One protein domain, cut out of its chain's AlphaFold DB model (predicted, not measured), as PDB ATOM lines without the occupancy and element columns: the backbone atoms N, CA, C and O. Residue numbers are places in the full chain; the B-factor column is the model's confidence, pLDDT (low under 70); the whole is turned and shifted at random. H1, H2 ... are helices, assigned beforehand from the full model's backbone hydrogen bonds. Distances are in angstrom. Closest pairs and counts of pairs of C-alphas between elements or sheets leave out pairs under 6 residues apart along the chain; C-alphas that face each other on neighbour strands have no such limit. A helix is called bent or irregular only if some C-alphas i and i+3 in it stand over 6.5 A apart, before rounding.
ATOM      1  N   GLY A   8     187.582 208.751 131.941       88.06
ATOM      2  CA  GLY A   8     187.696 208.053 133.217       88.06
ATOM      3  C   GLY A   8     187.582 206.524 133.111       88.06
ATOM      4  O   GLY A   8     188.241 205.812 133.861       88.06
ATOM      5  N   ILE A   9     186.776 205.999 132.177       91.00
ATOM      6  CA  ILE A   9     186.543 204.547 132.025       91.00
ATOM      7  C   ILE A   9     187.647 203.905 131.176       91.00
ATOM      8  O   ILE A   9     188.036 202.767 131.428       91.00
ATOM      9  N   SER A  10     188.174 204.629 130.185       91.31
ATOM     10  CA  SER A  10     189.239 204.139 129.300       91.31
ATOM     11  C   SER A  10     190.563 203.877 130.010       91.31
ATOM     12  O   SER A  10     191.379 203.134 129.477       91.31
ATOM     13  N   THR A  11     190.745 204.371 131.239       91.62
ATOM     14  CA  THR A  11     191.837 203.952 132.138       91.62
ATOM     15  C   THR A  11     191.933 202.433 132.311       91.62
ATOM     16  O   THR A  11     193.027 201.912 132.499       91.62
ATOM     17  N   LEU A  12     190.817 201.703 132.187       94.31
ATOM     18  CA  LEU A  12     190.794 200.239 132.231       94.31
ATOM     19  C   LEU A  12     191.466 199.579 131.015       94.31
ATOM     20  O   LEU A  12     191.815 198.407 131.106       94.31
ATOM     21  N   LEU A  13     191.628 200.300 129.898       93.88
ATOM     22  CA  LEU A  13     192.275 199.825 128.666       93.88
ATOM     23  C   LEU A  13     193.801 200.000 128.682       93.88
ATOM     24  O   LEU A  13     194.450 199.556 127.742       93.88
ATOM     25  N   LEU A  14     194.389 200.625 129.708       91.81
ATOM     26  CA  LEU A  14     195.830 200.882 129.775       91.81
ATOM     27  C   LEU A  14     196.454 200.204 130.997       91.81
ATOM     28  O   LEU A  14     196.028 200.435 132.128       91.81
ATOM     29  N   GLY A  15     197.462 199.365 130.772       91.62
ATOM     30  CA  GLY A  15     198.186 198.641 131.812       91.62
ATOM     31  C   GLY A  15     199.116 199.534 132.649       91.62
ATOM     32  O   GLY A  15     199.381 200.685 132.286       91.62
ATOM     33  N   PRO A  16     199.658 199.012 133.766       89.75
ATOM     34  CA  PRO A  16     200.654 199.710 134.595       89.75
ATOM     35  C   PRO A  16     201.989 199.958 133.875       89.75
ATOM     36  O   PRO A  16     202.803 200.770 134.307       89.75
ATOM     37  N   ASP A  17     202.203 199.209 132.800       88.38
ATOM     38  CA  ASP A  17     203.343 199.154 131.895       88.38
ATOM     39  C   ASP A  17     203.097 199.924 130.582       88.38
ATOM     40  O   ASP A  17     203.981 199.981 129.732       88.38
ATOM     41  N   GLY A  18     201.905 200.507 130.406       86.62
ATOM     42  CA  GLY A  18     201.489 201.181 129.174       86.62
ATOM     43  C   GLY A  18     200.991 200.250 128.059       86.62
ATOM     44  O   GLY A  18     200.655 200.745 126.986       86.62
ATOM     45  N   ASN A  19     200.899 198.933 128.282       89.88
ATOM     46  CA  ASN A  19     200.342 198.005 127.290       89.88
ATOM     47  C   ASN A  19     198.807 198.111 127.220       89.88
ATOM     48  O   ASN A  19     198.152 198.371 128.232       89.88
ATOM     49  N   GLU A  20     198.201 197.875 126.047       91.00
ATOM     50  CA  GLU A  20     196.733 197.884 125.945       91.00
ATOM     51  C   GLU A  20     196.126 196.649 126.634       91.00
ATOM     52  O   GLU A  20     196.356 195.501 126.241       91.00
ATOM     53  N   VAL A  21     195.281 196.882 127.636       94.00
ATOM     54  CA  VAL A  21     194.471 195.844 128.276       94.00
ATOM     55  C   VAL A  21     193.331 195.467 127.334       94.00
ATOM     56  O   VAL A  21     192.348 196.192 127.174       94.00
ATOM     57  N   GLY A  22     193.461 194.301 126.700       94.50
ATOM     58  CA  GLY A  22     192.521 193.834 125.687       94.50
ATOM     59  C   GLY A  22     191.068 193.811 126.175       94.50
ATOM     60  O   GLY A  22     190.720 193.080 127.101       94.50
ATOM     61  N   PHE A  23     190.195 194.551 125.484       95.25
ATOM     62  CA  PHE A  23     188.753 194.650 125.767       95.25
ATOM     63  C   PHE A  23     188.065 193.290 126.007       95.25
ATOM     64  O   PHE A  23     187.226 193.161 126.897       95.25
ATOM     65  N   ALA A  24     188.445 192.257 125.246       96.19
ATOM     66  CA  ALA A  24     187.912 190.906 125.407       96.19
ATOM     67  C   ALA A  24     188.268 190.276 126.769       96.19
ATOM     68  O   ALA A  24     187.443 189.570 127.338       96.19
ATOM     69  N   ALA A  25     189.449 190.558 127.328       96.88
ATOM     70  CA  ALA A  25     189.845 190.055 128.641       96.88
ATOM     71  C   ALA A  25     189.034 190.719 129.769       96.88
ATOM     72  O   ALA A  25     188.530 190.019 130.644       96.88
ATOM     73  N   LEU A  26     188.812 192.040 129.694       96.75
ATOM     74  CA  LEU A  26     187.913 192.759 130.611       96.75
ATOM     75  C   LEU A  26     186.477 192.219 130.537       96.75
ATOM     76  O   LEU A  26     185.856 191.980 131.570       96.75
ATOM     77  N   SER A  27     185.959 191.990 129.324       96.81
ATOM     78  CA  SER A  27     184.621 191.425 129.109       96.81
ATOM     79  C   SER A  27     184.495 189.997 129.650       96.81
ATOM     80  O   SER A  27     183.477 189.663 130.252       96.81
ATOM     81  N   ASN A  28     185.519 189.163 129.459       97.12
ATOM     82  CA  ASN A  28     185.521 187.784 129.940       97.12
ATOM     83  C   ASN A  28     185.609 187.721 131.472       97.12
ATOM     84  O   ASN A  28     184.854 186.969 132.081       97.12
ATOM     85  N   GLU A  29     186.468 188.528 132.104       96.81
ATOM     86  CA  GLU A  29     186.592 188.590 133.570       96.81
ATOM     87  C   GLU A  29     185.327 189.168 134.231       96.81
ATOM     88  O   GLU A  29     184.897 188.675 135.274       96.81
ATOM     89  N   LEU A  30     184.675 190.164 133.617       96.38
ATOM     90  CA  LEU A  30     183.382 190.679 134.086       96.38
ATOM     91  C   LEU A  30     182.286 189.605 134.038       96.38
ATOM     92  O   LEU A  30     181.631 189.349 135.055       96.38
ATOM     93  N   GLY A  31     182.135 188.930 132.895       96.12
ATOM     94  CA  GLY A  31     181.174 187.842 132.724       96.12
ATOM     95  C   GLY A  31     181.455 186.656 133.654       96.12
ATOM     96  O   GLY A  31     180.527 186.125 134.274       96.12
ATOM     97  N   ALA A  32     182.727 186.276 133.821       95.19
ATOM     98  CA  ALA A  32     183.169 185.241 134.756       95.19
ATOM     99  C   ALA A  32     182.865 185.616 136.213       95.19
ATOM    100  O   ALA A  32     182.357 184.789 136.970       95.19
ATOM    101  N   ARG A  33     183.086 186.873 136.616       93.56
ATOM    102  CA  ARG A  33     182.740 187.342 137.966       93.56
ATOM    103  C   ARG A  33     181.242 187.375 138.215       93.56
ATOM    104  O   ARG A  33     180.830 186.918 139.274       93.56
ATOM    105  N   ARG A  34     180.420 187.839 137.264       93.94
ATOM    106  CA  ARG A  34     178.951 187.817 137.412       93.94
ATOM    107  C   ARG A  34     178.382 186.393 137.446       93.94
ATOM    108  O   ARG A  34     177.370 186.171 138.104       93.94
ATOM    109  N   THR A  35     178.997 185.440 136.745       94.06
ATOM    110  CA  THR A  35     178.556 184.030 136.735       94.06
ATOM    111  C   THR A  35     179.154 183.186 137.866       94.06
ATOM    112  O   THR A  35     178.594 182.145 138.207       94.06
ATOM    113  N   SER A  36     180.244 183.637 138.492       93.56
ATOM    114  CA  SER A  36     180.859 182.980 139.647       93.56
ATOM    115  C   SER A  36     179.924 182.960 140.856       93.56
ATOM    116  O   SER A  36     179.377 183.984 141.267       93.56
ATOM    117  N   SER A  37     179.811 181.801 141.511       82.62
ATOM    118  CA  SER A  37     178.986 181.629 142.715       82.62
ATOM    119  C   SER A  37     179.366 182.593 143.852       82.62
ATOM    120  O   SER A  37     178.507 182.951 144.658       82.62
ATOM    121  N   TYR A  38     180.616 183.074 143.894       77.38
ATOM    122  CA  TYR A  38     181.075 184.064 144.877       77.38
ATOM    123  C   TYR A  38     180.381 185.430 144.761       77.38
ATOM    124  O   TYR A  38     180.256 186.118 145.774       77.38
ATOM    125  N   ALA A  39     179.864 185.809 143.584       76.94
ATOM    126  CA  ALA A  39     179.096 187.044 143.412       76.94
ATOM    127  C   ALA A  39     177.885 187.102 144.357       76.94
ATOM    128  O   ALA A  39     177.642 188.120 145.007       76.94
ATOM    129  N   SER A  40     177.180 185.971 144.498       73.50
ATOM    130  CA  SER A  40     175.992 185.849 145.353       73.50
ATOM    131  C   SER A  40     176.264 186.093 146.842       73.50
ATOM    132  O   SER A  40     175.355 186.495 147.564       73.50
ATOM    133  N   GLN A  41     177.500 185.869 147.300       77.25
ATOM    134  CA  GLN A  41     177.891 185.994 148.707       77.25
ATOM    135  C   GLN A  41     178.454 187.377 149.039       77.25
ATOM    136  O   GLN A  41     178.253 187.870 150.145       77.25
ATOM    137  N   THR A  42     179.174 187.998 148.101       78.06
ATOM    138  CA  THR A  42     179.879 189.265 148.347       78.06
ATOM    139  C   THR A  42     179.052 190.497 147.992       78.06
ATOM    140  O   THR A  42     179.281 191.556 148.566       78.06
ATOM    141  N   GLY A  43     178.131 190.407 147.025       81.06
ATOM    142  CA  GLY A  43     177.445 191.584 146.471       81.06
ATOM    143  C   GLY A  43     178.361 192.528 145.671       81.06
ATOM    144  O   GLY A  43     177.909 193.567 145.194       81.06
ATOM    145  N   HIS A  44     179.637 192.168 145.493       86.50
ATOM    146  CA  HIS A  44     180.646 192.932 144.759       86.50
ATOM    147  C   HIS A  44     180.722 192.457 143.301       86.50
ATOM    148  O   HIS A  44     181.718 191.894 142.849       86.50
ATOM    149  N   PHE A  45     179.620 192.650 142.575       94.06
ATOM    150  CA  PHE A  45     179.510 192.379 141.143       94.06
ATOM    151  C   PHE A  45     178.724 193.492 140.436       94.06
ATOM    152  O   PHE A  45     178.024 194.285 141.076       94.06
ATOM    153  N   LEU A  46     178.869 193.573 139.110       95.56
ATOM    154  CA  LEU A  46     178.046 194.444 138.269       95.56
ATOM    155  C   LEU A  46     176.742 193.730 137.908       95.56
ATOM    156  O   LEU A  46     176.744 192.525 137.641       95.56
ATOM    157  N   THR A  47     175.636 194.470 137.837       95.19
ATOM    158  CA  THR A  47     174.435 193.963 137.152       95.19
ATOM    159  C   THR A  47     174.724 193.755 135.657       95.19
ATOM    160  O   THR A  47     175.682 194.310 135.119       95.19
ATOM    161  N   ALA A  48     173.912 192.952 134.961       95.06
ATOM    162  CA  ALA A  48     174.106 192.730 133.523       95.06
ATOM    163  C   ALA A  48     173.995 194.040 132.711       95.06
ATOM    164  O   ALA A  48     174.742 194.235 131.753       95.06
ATOM    165  N   ASP A  49     173.129 194.963 133.141       95.31
ATOM    166  CA  ASP A  49     172.983 196.289 132.532       95.31
ATOM    167  C   ASP A  49     174.202 197.187 132.808       95.31
ATOM    168  O   ASP A  49     174.685 197.876 131.911       95.31
ATOM    169  N   GLU A  50     174.753 197.145 134.028       95.50
ATOM    170  CA  GLU A  50     175.995 197.844 134.391       95.50
ATOM    171  C   GLU A  50     177.197 197.336 133.588       95.50
ATOM    172  O   GLU A  50     177.952 198.140 133.040       95.50
ATOM    173  N   GLU A  51     177.358 196.014 133.486       96.19
ATOM    174  CA  GLU A  51     178.385 195.372 132.659       96.19
ATOM    175  C   GLU A  51     178.240 195.797 131.193       96.19
ATOM    176  O   GLU A  51     179.200 196.291 130.598       96.19
ATOM    177  N   MET A  52     177.033 195.687 130.627       95.88
ATOM    178  CA  MET A  52     176.753 196.083 129.247       95.88
ATOM    179  C   MET A  52     177.082 197.559 129.000       95.88
ATOM    180  O   MET A  52     177.695 197.876 127.982       95.88
ATOM    181  N   ILE A  53     176.716 198.470 129.906       95.38
ATOM    182  CA  ILE A  53     176.938 199.914 129.724       95.38
ATOM    183  C   ILE A  53     178.418 200.286 129.907       95.38
ATOM    184  O   ILE A  53     178.927 201.118 129.150       95.38
ATOM    185  N   VAL A  54     179.143 199.647 130.835       95.81
ATOM    186  CA  VAL A  54     180.609 199.782 130.936       95.81
ATOM    187  C   VAL A  54     181.271 199.315 129.637       95.81
ATOM    188  O   VAL A  54     182.032 200.073 129.031       95.81
ATOM    189  N   LEU A  55     180.943 198.108 129.165       95.88
ATOM    190  CA  LEU A  55     181.516 197.529 127.948       95.88
ATOM    191  C   LEU A  55     181.140 198.328 126.691       95.88
ATOM    192  O   LEU A  55     181.990 198.542 125.830       95.88
ATOM    193  N   GLN A  56     179.915 198.848 126.592       95.38
ATOM    194  CA  GLN A  56     179.489 199.700 125.478       95.38
ATOM    195  C   GLN A  56     180.283 201.014 125.430       95.38
ATOM    196  O   GLN A  56     180.670 201.457 124.345       95.38
ATOM    197  N   ARG A  57     180.560 201.634 126.585       93.25
ATOM    198  CA  ARG A  57     181.372 202.859 126.661       93.25
ATOM    199  C   ARG A  57     182.852 202.599 126.380       93.25
ATOM    200  O   ARG A  57     183.443 203.354 125.612       93.25
ATOM    201  N   LEU A  58     183.423 201.526 126.937       94.00
ATOM    202  CA  LEU A  58     184.786 201.074 126.630       94.00
ATOM    203  C   LEU A  58     184.953 200.806 125.131       94.00
ATOM    204  O   LEU A  58     185.884 201.321 124.513       94.00
ATOM    205  N   LYS A  59     184.009 200.071 124.529       94.12
ATOM    206  CA  LYS A  59     184.003 199.796 123.092       94.12
ATOM    207  C   LYS A  59     183.909 201.083 122.272       94.12
ATOM    208  O   LYS A  59     184.758 201.286 121.414       94.12
ATOM    209  N   ARG A  60     182.959 201.986 122.568       91.50
ATOM    210  CA  ARG A  60     182.846 203.288 121.877       91.50
ATOM    211  C   ARG A  60     184.148 204.090 121.952       91.50
ATOM    212  O   ARG A  60     184.514 204.717 120.966       91.50
ATOM    213  N   HIS A  61     184.838 204.081 123.092       88.94
ATOM    214  CA  HIS A  61     186.110 204.783 123.243       88.94
ATOM    215  C   HIS A  61     187.233 204.135 122.410       88.94
ATOM    216  O   HIS A  61     187.938 204.843 121.696       88.94
ATOM    217  N   LYS A  62     187.361 202.799 122.422       88.88
ATOM    218  CA  LYS A  62     188.337 202.076 121.583       88.88
ATOM    219  C   LYS A  62     188.050 202.234 120.082       88.88
ATOM    220  O   LYS A  62     188.979 202.424 119.302       88.88
ATOM    221  N   ASP A  63     186.779 202.179 119.683       90.75
ATOM    222  CA  ASP A  63     186.348 202.432 118.304       90.75
ATOM    223  C   ASP A  63     186.693 203.876 117.888       90.75
ATOM    224  O   ASP A  63     187.321 204.066 116.848       90.75
ATOM    225  N   PHE A  64     186.421 204.873 118.742       88.69
ATOM    226  CA  PHE A  64     186.801 206.272 118.500       88.69
ATOM    227  C   PHE A  64     188.316 206.469 118.352       88.69
ATOM    228  O   PHE A  64     188.738 207.179 117.443       88.69
ATOM    229  N   LEU A  65     189.155 205.855 119.196       85.81
ATOM    230  CA  LEU A  65     190.618 205.986 119.085       85.81
ATOM    231  C   LEU A  65     191.176 205.325 117.816       85.81
ATOM    232  O   LEU A  65     192.111 205.848 117.211       85.81
ATOM    233  N   ARG A  66     190.564 204.225 117.356       88.06
ATOM    234  CA  ARG A  66     190.881 203.625 116.051       88.06
ATOM    235  C   ARG A  66     190.461 204.537 114.892       88.06
ATOM    236  O   ARG A  66     191.190 204.640 113.915       88.06
ATOM    237  N   GLU A  67     189.300 205.182 114.989       90.25
ATOM    238  CA  GLU A  67     188.756 206.079 113.955       90.25
ATOM    239  C   GLU A  67     189.450 207.448 113.896       90.25
ATOM    240  O   GLU A  67     189.508 208.053 112.829       90.25
ATOM    241  N   SER A  68     189.991 207.936 115.015       85.88
ATOM    242  CA  SER A  68     190.665 209.242 115.113       85.88
ATOM    243  C   SER A  68     192.184 209.189 114.919       85.88
ATOM    244  O   SER A  68     192.825 210.235 114.896       85.88
ATOM    245  N   GLY A  69     192.768 207.998 114.754       85.00
ATOM    246  CA  GLY A  69     194.195 207.817 114.461       85.00
ATOM    247  C   GLY A  69     195.126 207.838 115.680       85.00
ATOM    248  O   GLY A  69     196.259 207.385 115.560       85.00
ATOM    249  N   TYR A  70     194.645 208.259 116.857       77.69
ATOM    250  CA  TYR A  70     195.378 208.280 118.136       77.69
ATOM    251  C   TYR A  70     195.581 206.875 118.745       77.69
ATOM    252  O   TYR A  70     195.436 206.669 119.950       77.69
ATOM    253  N   SER A  71     195.879 205.872 117.918       62.88
ATOM    254  CA  SER A  71     195.864 204.451 118.286       62.88
ATOM    255  C   SER A  71     196.923 204.043 119.318       62.88
ATOM    256  O   SER A  71     196.752 203.006 119.956       62.88
ATOM    257  N   ASN A  72     197.970 204.856 119.509       56.31
ATOM    258  CA  ASN A  72     199.072 204.602 120.446       56.31
ATOM    259  C   ASN A  72     199.227 205.680 121.544       56.31
ATOM    260  O   ASN A  72     199.969 205.470 122.502       56.31
ATOM    261  N   ASP A  73     198.528 206.818 121.459       55.75
ATOM    262  CA  ASP A  73     198.850 208.011 122.270       55.75
ATOM    263  C   ASP A  73     198.316 207.975 123.716       55.75
ATOM    264  O   ASP A  73     198.581 208.885 124.504       55.75
ATOM    265  N   PHE A  74     197.675 206.868 124.117       57.78
ATOM    266  CA  PHE A  74     197.431 206.519 125.527       57.78
ATOM    267  C   PHE A  74     198.681 206.690 126.416       57.78
ATOM    268  O   PHE A  74     198.570 207.000 127.602       57.78
ATOM    269  N   VAL A  75     199.871 206.477 125.843       48.78
ATOM    270  CA  VAL A  75     201.170 206.477 126.532       48.78
ATOM    271  C   VAL A  75     201.541 207.851 127.123       48.78
ATOM    272  O   VAL A  75     202.272 207.910 128.111       48.78
ATOM    273  N   ALA A  76     201.034 208.960 126.569       48.97
ATOM    274  CA  ALA A  76     201.555 210.306 126.842       48.97
ATOM    275  C   ALA A  76     200.844 211.103 127.962       48.97
ATOM    276  O   ALA A  76     201.311 212.184 128.323       48.97
ATOM    277  N   GLY A  77     199.729 210.612 128.522       46.78
ATOM    278  CA  GLY A  77     199.026 211.256 129.651       46.78
ATOM    279  C   GLY A  77     198.412 212.641 129.364       46.78
ATOM    280  O   GLY A  77     198.028 213.356 130.289       46.78
ATOM    281  N   THR A  78     198.317 213.037 128.092       41.38
ATOM    282  CA  THR A  78     197.869 214.366 127.637       41.38
ATOM    283  C   THR A  78     196.354 214.574 127.672       41.38
ATOM    284  O   THR A  78     195.902 215.716 127.622       41.38
ATOM    285  N   ASP A  79     195.556 213.510 127.803       46.38
ATOM    286  CA  ASP A  79     194.093 213.600 127.926       46.38
ATOM    287  C   ASP A  79     193.624 214.098 129.310       46.38
ATOM    288  O   ASP A  79     192.460 214.461 129.480       46.38
ATOM    289  N   GLY A  80     194.525 214.125 130.300       53.06
ATOM    290  CA  GLY A  80     194.235 214.491 131.689       53.06
ATOM    291  C   GLY A  80     193.586 213.380 132.525       53.06
ATOM    292  O   GLY A  80     193.207 213.638 133.672       53.06
ATOM    293  N   PHE A  81     193.458 212.162 131.985       56.34
ATOM    294  CA  PHE A  81     192.866 211.002 132.664       56.34
ATOM    295  C   PHE A  81     193.725 209.728 132.615       56.34
ATOM    296  O   PHE A  81     193.448 208.794 133.374       56.34
ATOM    297  N   GLY A  82     194.790 209.696 131.811       58.00
ATOM    298  CA  GLY A  82     195.827 208.669 131.878       58.00
ATOM    299  C   GLY A  82     196.319 208.431 133.312       58.00
ATOM    300  O   GLY A  82     196.439 209.352 134.120       58.00
ATOM    301  N   ALA A  83     196.585 207.167 133.645       58.53
ATOM    302  CA  ALA A  83     197.071 206.779 134.970       58.53
ATOM    303  C   ALA A  83     198.565 207.100 135.189       58.53
ATOM    304  O   ALA A  83     199.054 206.996 136.311       58.53
ATOM    305  N   SER A  84     199.300 207.481 134.141       56.53
ATOM    306  CA  SER A  84     200.699 207.904 134.198       56.53
ATOM    307  C   SER A  84     200.834 209.353 134.682       56.53
ATOM    308  O   SER A  84     200.262 210.279 134.105       56.53
ATOM    309  N   LEU A  85     201.635 209.584 135.729       49.50
ATOM    310  CA  LEU A  85     201.910 210.927 136.253       49.50
ATOM    311  C   LEU A  85     202.934 211.666 135.366       49.50
ATOM    312  O   LEU A  85     204.121 211.787 135.694       49.50
ATOM    313  N   GLY A  86     202.449 212.164 134.226       56.34
ATOM    314  CA  GLY A  86     203.178 213.019 133.287       56.34
ATOM    315  C   GLY A  86     204.476 212.406 132.751       56.34
ATOM    316  O   GLY A  86     204.630 211.187 132.672       56.34
ATOM    317  N   ALA A  87     205.447 213.267 132.431       55.59
ATOM    318  CA  ALA A  87     206.727 212.903 131.805       55.59
ATOM    319  C   ALA A  87     207.610 211.921 132.609       55.59
ATOM    320  O   ALA A  87     208.646 211.488 132.116       55.59
ATOM    321  N   SER A  88     207.220 211.547 133.835       62.94
ATOM    322  CA  SER A  88     207.887 210.478 134.587       62.94
ATOM    323  C   SER A  88     207.568 209.071 134.064       62.94
ATOM    324  O   SER A  88     208.260 208.124 134.430       62.94
ATOM    325  N   GLY A  89     206.491 208.911 133.282       70.81
ATOM    326  CA  GLY A  89     205.991 207.615 132.807       70.81
ATOM    327  C   GLY A  89     205.459 206.689 133.910       70.81
ATOM    328  O   GLY A  89     205.014 205.582 133.620       70.81
ATOM    329  N   ARG A  90     205.489 207.104 135.184       80.81
ATOM    330  CA  ARG A  90     205.115 206.248 136.315       80.81
ATOM    331  C   ARG A  90     203.601 206.206 136.485       80.81
ATOM    332  O   ARG A  90     202.978 207.234 136.743       80.81
ATOM    333  N   TRP A  91     203.034 205.008 136.390       85.56
ATOM    334  CA  TRP A  91     201.636 204.727 136.715       85.56
ATOM    335  C   TRP A  91     201.358 204.980 138.208       85.56
ATOM    336  O   TRP A  91     202.044 204.432 139.077       85.56
ATOM    337  N   ASP A  92     200.363 205.817 138.504       90.06
ATOM    338  CA  ASP A  92     199.916 206.170 139.851       90.06
ATOM    339  C   ASP A  92     198.524 205.580 140.123       90.06
ATOM    340  O   ASP A  92     197.514 205.958 139.518       90.06
ATOM    341  N   LEU A  93     198.474 204.669 141.099       90.38
ATOM    342  CA  LEU A  93     197.250 204.030 141.576       90.38
ATOM    343  C   LEU A  93     196.180 205.049 141.998       90.38
ATOM    344  O   LEU A  93     194.999 204.827 141.740       90.38
ATOM    345  N   GLY A  94     196.559 206.156 142.640       91.69
ATOM    346  CA  GLY A  94     195.610 207.169 143.107       91.69
ATOM    347  C   GLY A  94     194.915 207.892 141.951       91.69
ATOM    348  O   GLY A  94     193.710 208.145 142.015       91.69
ATOM    349  N   ILE A  95     195.654 208.155 140.870       90.00
ATOM    350  CA  ILE A  95     195.127 208.782 139.651       90.00
ATOM    351  C   ILE A  95     194.245 207.795 138.883       90.00
ATOM    352  O   ILE A  95     193.114 208.141 138.540       90.00
ATOM    353  N   PHE A  96     194.695 206.546 138.712       92.75
ATOM    354  CA  PHE A  96     193.873 205.464 138.160       92.75
ATOM    355  C   PHE A  96     192.528 205.333 138.897       92.75
ATOM    356  O   PHE A  96     191.467 205.350 138.269       92.75
ATOM    357  N   GLN A  97     192.551 205.271 140.234       93.62
ATOM    358  CA  GLN A  97     191.344 205.128 141.053       93.62
ATOM    359  C   GLN A  97     190.393 206.331 140.938       93.62
ATOM    360  O   GLN A  97     189.185 206.132 140.807       93.62
ATOM    361  N   GLU A  98     190.900 207.568 140.965       92.19
ATOM    362  CA  GLU A  98     190.073 208.780 140.841       92.19
ATOM    363  C   GLU A  98     189.486 208.943 139.431       92.19
ATOM    364  O   GLU A  98     188.315 209.304 139.284       92.19
ATOM    365  N   ASN A  99     190.247 208.627 138.384       92.19
ATOM    366  CA  ASN A  99     189.767 208.731 137.007       92.19
ATOM    367  C   ASN A  99     188.727 207.644 136.702       92.19
ATOM    368  O   ASN A  99     187.645 207.971 136.206       92.19
ATOM    369  N   LEU A 100     188.954 206.402 137.144       94.94
ATOM    370  CA  LEU A 100     187.937 205.347 137.129       94.94
ATOM    371  C   LEU A 100     186.670 205.766 137.894       94.94
ATOM    372  O   LEU A 100     185.556 205.592 137.391       94.94
ATOM    373  N   ARG A 101     186.812 206.397 139.068       95.50
ATOM    374  CA  ARG A 101     185.682 206.926 139.854       95.50
ATOM    375  C   ARG A 101     184.887 207.988 139.089       95.50
ATOM    376  O   ARG A 101     183.658 207.924 139.085       95.50
ATOM    377  N   ARG A 102     185.551 208.909 138.382       93.25
ATOM    378  CA  ARG A 102     184.905 209.910 137.504       93.25
ATOM    379  C   ARG A 102     184.179 209.266 136.320       93.25
ATOM    380  O   ARG A 102     183.056 209.661 136.008       93.25
ATOM    381  N   GLY A 103     184.782 208.252 135.699       93.56
ATOM    382  CA  GLY A 103     184.155 207.476 134.627       93.56
ATOM    383  C   GLY A 103     182.881 206.769 135.096       93.56
ATOM    384  O   GLY A 103     181.830 206.892 134.469       93.56
ATOM    385  N   VAL A 104     182.940 206.105 136.253       95.44
ATOM    386  CA  VAL A 104     181.779 205.449 136.874       95.44
ATOM    387  C   VAL A 104     180.719 206.458 137.323       95.44
ATOM    388  O   VAL A 104     179.530 206.205 137.133       95.44
ATOM    389  N   GLU A 105     181.095 207.632 137.839       94.62
ATOM    390  CA  GLU A 105     180.134 208.706 138.122       94.62
ATOM    391  C   GLU A 105     179.315 209.087 136.881       94.62
ATOM    392  O   GLU A 105     178.096 209.243 136.979       94.62
ATOM    393  N   GLN A 106     179.950 209.194 135.711       91.75
ATOM    394  CA  GLN A 106     179.256 209.470 134.450       91.75
ATOM    395  C   GLN A 106     178.346 208.310 134.009       91.75
ATOM    396  O   GLN A 106     177.324 208.567 133.373       91.75
ATOM    397  N   ILE A 107     178.680 207.054 134.335       92.19
ATOM    398  CA  ILE A 107     177.821 205.880 134.089       92.19
ATOM    399  C   ILE A 107     176.586 205.936 134.988       92.19
ATOM    400  O   ILE A 107     175.462 205.941 134.493       92.19
ATOM    401  N   VAL A 108     176.766 206.055 136.304       94.44
ATOM    402  CA  VAL A 108     175.649 206.060 137.266       94.44
ATOM    403  C   VAL A 108     174.724 207.268 137.053       94.44
ATOM    404  O   VAL A 108     173.515 207.155 137.262       94.44
ATOM    405  N   ARG A 109     175.251 208.401 136.562       91.94
ATOM    406  CA  ARG A 109     174.443 209.557 136.128       91.94
ATOM    407  C   ARG A 109     173.606 209.295 134.866       91.94
ATOM    408  O   ARG A 109     172.555 209.914 134.756       91.94
ATOM    409  N   SER A 110     174.020 208.412 133.945       88.94
ATOM    410  CA  SER A 110     173.219 208.064 132.751       88.94
ATOM    411  C   SER A 110     172.310 206.847 132.945       88.94
ATOM    412  O   SER A 110     171.291 206.747 132.275       88.94
ATOM    413  N   MET A 111     172.676 205.909 133.828       88.88
ATOM    414  CA  MET A 111     171.866 204.718 134.125       88.88
ATOM    415  C   MET A 111     170.601 205.047 134.917       88.88
ATOM    416  O   MET A 111     169.586 204.375 134.760       88.88
ATOM    417  N   LYS A 112     170.639 206.077 135.771       85.38
ATOM    418  CA  LYS A 112     169.424 206.583 136.415       85.38
ATOM    419  C   LYS A 112     168.606 207.320 135.347       85.38
ATOM    420  O   LYS A 112     169.087 208.349 134.875       85.38
ATOM    421  N   GLY A 135     173.056 209.108 148.656       91.62
ATOM    422  CA  GLY A 135     173.691 208.014 149.404       91.62
ATOM    423  C   GLY A 135     173.677 206.682 148.646       91.62
ATOM    424  O   GLY A 135     174.713 206.026 148.552       91.62
ATOM    425  N   ARG A 136     172.546 206.334 148.011       91.38
ATOM    426  CA  ARG A 136     172.472 205.200 147.073       91.38
ATOM    427  C   ARG A 136     173.428 205.387 145.897       91.38
ATOM    428  O   ARG A 136     174.182 204.480 145.593       91.38
ATOM    429  N   GLN A 137     173.451 206.573 145.280       93.50
ATOM    430  CA  GLN A 137     174.368 206.868 144.173       93.50
ATOM    431  C   GLN A 137     175.837 206.654 144.557       93.50
ATOM    432  O   GLN A 137     176.565 206.032 143.794       93.50
ATOM    433  N   THR A 138     176.268 207.116 145.732       94.75
ATOM    434  CA  THR A 138     177.628 206.897 146.243       94.75
ATOM    435  C   THR A 138     177.907 205.414 146.502       94.75
ATOM    436  O   THR A 138     178.997 204.945 146.189       94.75
ATOM    437  N   GLN A 139     176.931 204.654 147.012       93.56
ATOM    438  CA  GLN A 139     177.051 203.198 147.168       93.56
ATOM    439  C   GLN A 139     177.176 202.480 145.814       93.56
ATOM    440  O   GLN A 139     178.044 201.623 145.672       93.56
ATOM    441  N   ASP A 140     176.374 202.860 144.814       94.25
ATOM    442  CA  ASP A 140     176.449 202.326 143.449       94.25
ATOM    443  C   ASP A 140     177.810 202.628 142.808       94.25
ATOM    444  O   ASP A 140     178.475 201.716 142.321       94.25
ATOM    445  N   ILE A 141     178.271 203.885 142.876       95.56
ATOM    446  CA  ILE A 141     179.593 204.299 142.380       95.56
ATOM    447  C   ILE A 141     180.692 203.466 143.046       95.56
ATOM    448  O   ILE A 141     181.510 202.875 142.349       95.56
ATOM    449  N   ASN A 142     180.699 203.374 144.378       95.62
ATOM    450  CA  ASN A 142     181.747 202.661 145.106       95.62
ATOM    451  C   ASN A 142     181.732 201.148 144.822       95.62
ATOM    452  O   ASN A 142     182.803 200.555 144.689       95.62
ATOM    453  N   ARG A 143     180.548 200.529 144.671       95.50
ATOM    454  CA  ARG A 143     180.415 199.117 144.263       95.50
ATOM    455  C   ARG A 143     181.009 198.897 142.875       95.50
ATOM    456  O   ARG A 143     181.851 198.021 142.712       95.50
ATOM    457  N   ILE A 144     180.598 199.701 141.894       96.25
ATOM    458  CA  ILE A 144     181.024 199.561 140.496       96.25
ATOM    459  C   ILE A 144     182.532 199.833 140.362       96.25
ATOM    460  O   ILE A 144     183.232 199.050 139.725       96.25
ATOM    461  N   VAL A 145     183.056 200.876 141.018       96.50
ATOM    462  CA  VAL A 145     184.498 201.183 141.050       96.50
ATOM    463  C   VAL A 145     185.303 200.033 141.656       96.50
ATOM    464  O   VAL A 145     186.288 199.627 141.048       96.50
ATOM    465  N   SER A 146     184.894 199.480 142.805       95.50
ATOM    466  CA  SER A 146     185.602 198.348 143.426       95.50
ATOM    467  C   SER A 146     185.621 197.129 142.502       95.50
ATOM    468  O   SER A 146     186.686 196.580 142.237       95.50
ATOM    469  N   THR A 147     184.467 196.757 141.935       95.88
ATOM    470  CA  THR A 147     184.367 195.616 141.014       95.88
ATOM    471  C   THR A 147     185.268 195.799 139.787       95.88
ATOM    472  O   THR A 147     185.940 194.855 139.382       95.88
ATOM    473  N   LEU A 148     185.327 197.006 139.210       96.75
ATOM    474  CA  LEU A 148     186.167 197.299 138.042       96.75
ATOM    475  C   LEU A 148     187.666 197.347 138.367       96.75
ATOM    476  O   LEU A 148     188.467 196.905 137.545       96.75
ATOM    477  N   GLN A 149     188.053 197.811 139.559       95.69
ATOM    478  CA  GLN A 149     189.438 197.701 140.029       95.69
ATOM    479  C   GLN A 149     189.854 196.236 140.170       95.69
ATOM    480  O   GLN A 149     190.896 195.844 139.651       95.69
ATOM    481  N   ASP A 150     189.033 195.413 140.821       95.25
ATOM    482  CA  ASP A 150     189.368 194.007 141.050       95.25
ATOM    483  C   ASP A 150     189.432 193.211 139.732       95.25
ATOM    484  O   ASP A 150     190.284 192.336 139.593       95.25
ATOM    485  N   VAL A 151     188.572 193.535 138.753       96.25
ATOM    486  CA  VAL A 151     188.642 193.032 137.364       96.25
ATOM    487  C   VAL A 151     189.963 193.431 136.705       96.25
ATOM    488  O   VAL A 151     190.675 192.571 136.194       96.25
ATOM    489  N   TYR A 152     190.314 194.718 136.737       96.50
ATOM    490  CA  TYR A 152     191.533 195.240 136.116       96.50
ATOM    491  C   TYR A 152     192.795 194.596 136.703       96.50
ATOM    492  O   TYR A 152     193.672 194.161 135.957       96.50
ATOM    493  N   PHE A 153     192.871 194.460 138.029       95.75
ATOM    494  CA  PHE A 153     193.994 193.810 138.711       95.75
ATOM    495  C   PHE A 153     194.065 192.298 138.444       95.75
ATOM    496  O   PHE A 153     195.158 191.747 138.334       95.75
ATOM    497  N   SER A 154     192.920 191.636 138.252       95.75
ATOM    498  CA  SER A 154     192.859 190.240 137.799       95.75
ATOM    499  C   SER A 154     193.420 190.082 136.378       95.75
ATOM    500  O   SER A 154     194.338 189.294 136.158       95.75
ATOM    501  N   VAL A 155     192.942 190.896 135.428       96.44
ATOM    502  CA  VAL A 155     193.339 190.838 134.007       96.44
ATOM    503  C   VAL A 155     194.801 191.242 133.784       96.44
ATOM    504  O   VAL A 155     195.490 190.618 132.983       96.44
ATOM    505  N   THR A 156     195.300 192.254 134.497       95.19
ATOM    506  CA  THR A 156     196.710 192.694 134.412       95.19
ATOM    507  C   THR A 156     197.675 191.807 135.209       95.19
ATOM    508  O   THR A 156     198.881 192.040 135.188       95.19
ATOM    509  N   GLY A 157     197.176 190.821 135.968       94.88
ATOM    510  CA  GLY A 157     197.983 189.991 136.873       94.88
ATOM    511  C   GLY A 157     198.593 190.748 138.066       94.88
ATOM    512  O   GLY A 157     199.302 190.151 138.884       94.88
TER     513      GLY A 157
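AT A GLANCE: This is residues 8 to 112 and 135 to 157 of the 1017 residues of an uncharacterized protein of Malassezia vespertilionis (UniProt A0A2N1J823). Four longer helices, H2, H4, H6 and H7, surround the short H1, which lies in the middle of a compact body. H2 and H4 run side by side in opposite ways, while H6 and H7 cross each other on the other side of H1; at one end residues 37 to 42, with H3, stick out, and at the other end lie H5 and a long loop. The printed part has 128 residues with seven named helices, H1 to H7 in order along the chain, and no named strand; the class is all helix. The whole is compact, with a radius of gyration of the C-alphas of 14.4 A, and spans 42 by 30 by 27 A.

IN THESE COORDINATES: H1, residues 8 to 13, begins at C-alpha 8 (187.696, 208.053, 133.217) and is 10.5 A long; it is neither bent nor irregular, but only just: C-alphas 9 and 12 are 6.1 A apart. H2, residues 23 to 35, is 18.4 A long. H3 is residues 39 to 42. H4, residues 48 to 68, begins at C-alpha 48 (174.106, 192.730, 133.523) and is 29.8 A long. H5 is residues 73 to 76. H6, residues 93 to 111, is 26.5 A long. H7, residues 135 to 155, is 30.3 A long and ends at C-alpha 155 (193.339, 190.838, 134.007).

HOW THE PARTS SIT: H1 touches H6, residues 96 to 104 alone, at a steep tilt of 64 degrees, opposite ways; the closest C-alphas, of Gly 8 and Gly 103, are 3.9 A apart. H1 touches H4, residues 54 to 61 alone, about perpendicular at 79 degrees, closest at the C-alphas of Ser 10 and Leu 58, 6.0 A. H2 and H4 touch at a shallow tilt of 1 degrees, opposite ways, closest at the C-alphas of Ser 27 and Leu 55, 6.9 A. H6 and H7 touch at a steep tilt of 53 degrees, opposite ways, closest at the C-alphas of Arg 101 and Val 145, 6.0 A. Residues 151 to 155 of H7 touch residues 25 to 30 of H2 at a steep tilt of 63 degrees, closest at the C-alphas of Glu 29 and Val 151, 6.2 A. H3 and H5 touch no helix. Every O i to N i+4 pair is within hydrogen-bond range in H2, H4, H6 and H7; H1 has 0 of 2, but 2 of 3 O i to N i+3 pairs, and H3 and H5 are too short for an O i to N i+4 pair.

THE WHOLE: The two C-alphas farthest apart are those of Gln 41 and Gly 69, 43.8 A. Residues 113 to 134 are not printed, and C-alphas 112 and 135 are 13.7 A apart across the cut. The link from H5 to H6, residues 77 to 92, is long. The mean pLDDT of the printed part is 86.4, with residues 71 to 88 under 70.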